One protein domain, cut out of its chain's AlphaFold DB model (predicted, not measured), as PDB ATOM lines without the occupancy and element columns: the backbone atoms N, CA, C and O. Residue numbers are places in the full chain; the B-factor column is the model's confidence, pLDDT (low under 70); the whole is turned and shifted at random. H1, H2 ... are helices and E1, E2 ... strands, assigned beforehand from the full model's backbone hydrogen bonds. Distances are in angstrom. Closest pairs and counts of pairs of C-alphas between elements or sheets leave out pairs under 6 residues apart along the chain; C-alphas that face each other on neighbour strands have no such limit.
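AT A GLANCE: This is residues 310 to 349 of the 352 residues of the protein "GATA-type domain-containing protein" of Mycena chlorophos (UniProt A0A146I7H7). A small head, in which residues 310 to 320 fold back on themselves and lead into helix H1, has an arm made by the second helix, H2; residues 340 to 349, of which 340 to 347 belong to H2, stick out from it. The 40 printed residues hold E1, H1 and H2 in that order and are mostly helix. The whole is only just loose, close to compact, with a radius of gyration of the C-alphas of 11.0 A, and only just elongated, spanning 32 by 16 by 13 A.

HOW THE PARTS SIT: Residues 310 to 311 pair antiparallel with residues 318 to 319 of E1, residues 318 to 320, which pairs with no named strand. E1 and H1, residues 321 to 330, meet only through their tight link. H2, residues 336 to 347, is apart from E1 and from H1. Every O i to N i+4 pair is within hydrogen-bond range in H2, and 5 of 6 are in H1.

IN THESE COORDINATES: E1 begins at C-alpha 318 (-24.289, 11.103, 32.156) and is 7.1 A long from first to last C-alpha. H1 measures 14.5 A. H2 measures 16.2 A and ends at C-alpha 347 (-21.786, 29.076, 14.392).

THE WHOLE: The C-alphas farthest apart, of Arg 316 and Gly 349, are 32.6 A apart. The printed part has no cut, and both links are tight. No printed residue is under 70 in pLDDT.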
ATOM      1  N   ARG A 310     -28.750  11.329  29.228       97.00
ATOM      2  CA  ARG A 310     -28.812   9.861  29.211       97.00
ATOM      3  C   ARG A 310     -27.527   9.276  29.778       97.00
ATOM      4  O   ARG A 310     -26.487   9.926  29.751       97.00
ATOM      5  N   TYR A 311     -27.580   8.048  30.276       97.50
ATOM      6  CA  TYR A 311     -26.373   7.336  30.683       97.50
ATOM      7  C   TYR A 311     -25.655   6.778  29.442       97.50
ATOM      8  O   TYR A 311     -26.298   6.187  28.566       97.50
ATOM      9  N   GLY A 312     -24.356   7.050  29.321       97.62
ATOM     10  CA  GLY A 312     -23.494   6.523  28.264       97.62
ATOM     11  C   GLY A 312     -23.013   5.117  28.610       97.62
ATOM     12  O   GLY A 312     -22.540   4.879  29.719       97.62
ATOM     13  N   GLU A 313     -23.154   4.177  27.677       97.44
ATOM     14  CA  GLU A 313     -22.726   2.782  27.854       97.44
ATOM     15  C   GLU A 313     -21.198   2.657  27.812       97.44
ATOM     16  O   GLU A 313     -20.613   1.874  28.560       97.44
ATOM     17  N   VAL A 314     -20.546   3.484  26.988       98.00
ATOM     18  CA  VAL A 314     -19.090   3.487  26.819       98.00
ATOM     19  C   VAL A 314     -18.452   4.444  27.818       98.00
ATOM     20  O   VAL A 314     -17.459   4.102  28.454       98.00
ATOM     21  N   SER A 315     -19.022   5.641  27.993       97.12
ATOM     22  CA  SER A 315     -18.465   6.642  28.908       97.12
ATOM     23  C   SER A 315     -18.758   6.364  30.385       97.12
ATOM     24  O   SER A 315     -18.153   7.010  31.238       97.12
ATOM     25  N   ARG A 316     -19.715   5.470  30.693       97.06
ATOM     26  CA  ARG A 316     -20.215   5.166  32.052       97.06
ATOM     27  C   ARG A 316     -20.572   6.415  32.872       97.06
ATOM     28  O   ARG A 316     -20.490   6.433  34.099       97.06
ATOM     29  N   THR A 317     -20.975   7.481  32.188       96.69
ATOM     30  CA  THR A 317     -21.290   8.793  32.768       96.69
ATOM     31  C   THR A 317     -22.560   9.358  32.137       96.69
ATOM     32  O   THR A 317     -23.028   8.884  31.098       96.69
ATOM     33  N   ARG A 318     -23.164  10.377  32.762       96.44
ATOM     34  CA  ARG A 318     -24.289  11.103  32.156       96.44
ATOM     35  C   ARG A 318     -23.787  11.958  30.993       96.44
ATOM     36  O   ARG A 318     -22.971  12.854  31.173       96.44
ATOM     37  N   VAL A 319     -24.309  11.692  29.802       97.31
ATOM     38  CA  VAL A 319     -23.989  12.376  28.546       97.31
ATOM     39  C   VAL A 319     -25.269  12.883  27.878       97.31
ATOM     40  O   VAL A 319     -26.382  12.486  28.223       97.31
ATOM     41  N   CYS A 320     -25.148  13.766  26.890       97.12
ATOM     42  CA  CYS A 320     -26.308  14.209  26.120       97.12
ATOM     43  C   CYS A 320     -26.900  13.068  25.272       97.12
ATOM     44  O   CYS A 320     -26.196  12.135  24.868       97.12
ATOM     45  N   ASN A 321     -28.182  13.183  24.911       97.12
ATOM     46  CA  ASN A 321     -28.894  12.210  24.068       97.12
ATOM     47  C   ASN A 321     -28.127  11.826  22.785       97.12
ATOM     48  O   ASN A 321     -28.086  10.660  22.395       97.12
ATOM     49  N   ALA A 322     -27.474  12.794  22.133       96.88
ATOM     50  CA  ALA A 322     -26.732  12.546  20.899       96.88
ATOM     51  C   ALA A 322     -25.458  11.703  21.113       96.88
ATOM     52  O   ALA A 322     -25.128  10.893  20.248       96.88
ATOM     53  N   CYS A 323     -24.769  11.865  22.248       97.81
ATOM     54  CA  CYS A 323     -23.596  11.058  22.602       97.81
ATOM     55  C   CYS A 323     -24.007   9.642  23.011       97.81
ATOM     56  O   CYS A 323     -23.503   8.686  22.434       97.81
ATOM     57  N   SER A 324     -25.024   9.503  23.870       98.00
ATOM     58  CA  SER A 324     -25.565   8.190  24.265       98.00
ATOM     59  C   SER A 324     -26.018   7.362  23.048       98.00
ATOM     60  O   SER A 324     -25.687   6.184  22.920       98.00
ATOM     61  N   LYS A 325     -26.695   7.987  22.071       98.12
ATOM     62  CA  LYS A 325     -27.081   7.328  20.805       98.12
ATOM     63  C   LYS A 325     -25.904   6.993  19.888       98.12
ATOM     64  O   LYS A 325     -26.055   6.146  19.006       98.12
ATOM     65  N   TYR A 326     -24.786   7.708  19.989       98.31
ATOM     66  CA  TYR A 326     -23.585   7.392  19.217       98.31
ATOM     67  C   TYR A 326     -22.880   6.179  19.818       98.31
ATOM     68  O   TYR A 326     -22.651   5.213  19.089       98.31
ATOM     69  N   GLU A 327     -22.661   6.203  21.135       98.25
ATOM     70  CA  GLU A 327     -22.066   5.112  21.912       98.25
ATOM     71  C   GLU A 327     -22.821   3.803  21.703       98.25
ATOM     72  O   GLU A 327     -22.227   2.822  21.272       98.25
ATOM     73  N   LYS A 328     -24.152   3.817  21.842       98.25
ATOM     74  CA  LYS A 328     -24.989   2.628  21.625       98.25
ATOM     75  C   LYS A 328     -24.878   2.031  20.212       98.25
ATOM     76  O   LYS A 328     -25.144   0.852  20.016       98.25
ATOM     77  N   ARG A 329     -24.562   2.845  19.196       98.19
ATOM     78  CA  ARG A 329     -24.482   2.391  17.793       98.19
ATOM     79  C   ARG A 329     -23.094   1.919  17.384       98.19
ATOM     80  O   ARG A 329     -23.008   1.053  16.524       98.19
ATOM     81  N   HIS A 330     -22.046   2.520  17.938       98.12
ATOM     82  CA  HIS A 330     -20.670   2.283  17.495       98.12
ATOM     83  C   HIS A 330     -19.820   1.572  18.548       98.12
ATOM     84  O   HIS A 330     -18.698   1.191  18.240       98.12
ATOM     85  N   GLY A 331     -20.309   1.429  19.784       98.06
ATOM     86  CA  GLY A 331     -19.519   0.901  20.899       98.06
ATOM     87  C   GLY A 331     -18.317   1.781  21.263       98.06
ATOM     88  O   GLY A 331     -17.412   1.322  21.947       98.06
ATOM     89  N   ALA A 332     -18.289   3.037  20.803       97.94
ATOM     90  CA  ALA A 332     -17.196   3.983  21.010       97.94
ATOM     91  C   ALA A 332     -17.734   5.373  21.374       97.94
ATOM     92  O   ALA A 332     -18.853   5.734  20.992       97.94
ATOM     93  N   GLN A 333     -16.929   6.169  22.086       97.50
ATOM     94  CA  GLN A 333     -17.256   7.569  22.361       97.50
ATOM     95  C   GLN A 333     -17.354   8.371  21.061       97.50
ATOM     96  O   GLN A 333     -16.724   8.053  20.049       97.50
ATOM     97  N   ARG A 334     -18.176   9.424  21.072       97.31
ATOM     98  CA  ARG A 334     -18.378  10.252  19.886       97.31
ATOM     99  C   ARG A 334     -17.094  11.022  19.557       97.31
ATOM    100  O   ARG A 334     -16.640  11.782  20.404       97.31
ATOM    101  N   PRO A 335     -16.535  10.885  18.342       97.38
ATOM    102  CA  PRO A 335     -15.290  11.548  17.996       97.38
ATOM    103  C   PRO A 335     -15.485  13.062  17.943       97.38
ATOM    104  O   PRO A 335     -16.488  13.561  17.413       97.38
ATOM    105  N   GLU A 336     -14.484  13.787  18.435       95.19
ATOM    106  CA  GLU A 336     -14.515  15.244  18.543       95.19
ATOM    107  C   GLU A 336     -14.728  15.927  17.183       95.19
ATOM    108  O   GLU A 336     -15.460  16.911  17.097       95.19
ATOM    109  N   ALA A 337     -14.203  15.353  16.095       95.62
ATOM    110  CA  ALA A 337     -14.370  15.876  14.737       95.62
ATOM    111  C   ALA A 337     -15.848  16.052  14.326       95.62
ATOM    112  O   ALA A 337     -16.213  17.045  13.694       95.62
ATOM    113  N   ILE A 338     -16.735  15.129  14.730       95.50
ATOM    114  CA  ILE A 338     -18.174  15.223  14.427       95.50
ATOM    115  C   ILE A 338     -18.820  16.366  15.226       95.50
ATOM    116  O   ILE A 338     -19.740  17.034  14.741       95.50
ATOM    117  N   GLU A 339     -18.365  16.599  16.456       93.31
ATOM    118  CA  GLU A 339     -18.857  17.692  17.299       93.31
ATOM    119  C   GLU A 339     -18.295  19.046  16.869       93.31
ATOM    120  O   GLU A 339     -19.032  20.029  16.861       93.31
ATOM    121  N   ALA A 340     -17.042  19.107  16.412       92.62
ATOM    122  CA  ALA A 340     -16.468  20.287  15.772       92.62
ATOM    123  C   ALA A 340     -17.284  20.691  14.532       92.62
ATOM    124  O   ALA A 340     -17.687  21.846  14.405       92.62
ATOM    125  N   GLN A 341     -17.657  19.731  13.679       94.00
ATOM    126  CA  GLN A 341     -18.519  19.996  12.521       94.00
ATOM    127  C   GLN A 341     -19.924  20.477  12.925       94.00
ATOM    128  O   GLN A 341     -20.534  21.306  12.248       94.00
ATOM    129  N   ARG A 342     -20.478  19.965  14.031       91.31
ATOM    130  CA  ARG A 342     -21.754  20.452  14.576       91.31
ATOM    131  C   ARG A 342     -21.626  21.878  15.115       91.31
ATOM    132  O   ARG A 342     -22.505  22.686  14.831       91.31
ATOM    133  N   ARG A 343     -20.552  22.188  15.847       90.44
ATOM    134  CA  ARG A 343     -20.247  23.544  16.328       90.44
ATOM    135  C   ARG A 343     -20.096  24.520  15.162       90.44
ATOM    136  O   ARG A 343     -20.728  25.566  15.193       90.44
ATOM    137  N   ALA A 344     -19.379  24.140  14.104       93.62
ATOM    138  CA  ALA A 344     -19.232  24.953  12.896       93.62
ATOM    139  C   ALA A 344     -20.580  25.245  12.213       93.62
ATOM    140  O   ALA A 344     -20.844  26.380  11.827       93.62
ATOM    141  N   ARG A 345     -21.478  24.251  12.123       93.25
ATOM    142  CA  ARG A 345     -22.834  24.463  11.583       93.25
ATOM    143  C   ARG A 345     -23.675  25.402  12.445       93.25
ATOM    144  O   ARG A 345     -24.379  26.235  11.890       93.25
ATOM    145  N   LEU A 346     -23.590  25.285  13.772       90.19
ATOM    146  CA  LEU A 346     -24.301  26.178  14.693       90.19
ATOM    147  C   LEU A 346     -23.752  27.610  14.632       90.19
ATOM    148  O   LEU A 346     -24.537  28.550  14.607       90.19
ATOM    149  N   ALA A 347     -22.429  27.772  14.556       91.62
ATOM    150  CA  ALA A 347     -21.786  29.076  14.392       91.62
ATOM    151  C   ALA A 347     -22.174  29.751  13.065       91.62
ATOM    152  O   ALA A 347     -22.333  30.963  13.017       91.62
ATOM    153  N   GLY A 348     -22.398  28.965  12.006       95.81
ATOM    154  CA  GLY A 348     -22.907  29.447  10.719       95.81
ATOM    155  C   GLY A 348     -24.424  29.678  10.654       95.81
ATOM    156  O   GLY A 348     -24.951  29.812   9.555       95.81
ATOM    157  N   GLY A 349     -25.148  29.657  11.781       93.81
ATOM    158  CA  GLY A 349     -26.603  29.871  11.811       93.81
ATOM    159  C   GLY A 349     -27.445  28.671  11.352       93.81
ATOM    160  O   GLY A 349     -28.651  28.798  11.149       93.81
TER     161      GLY A 349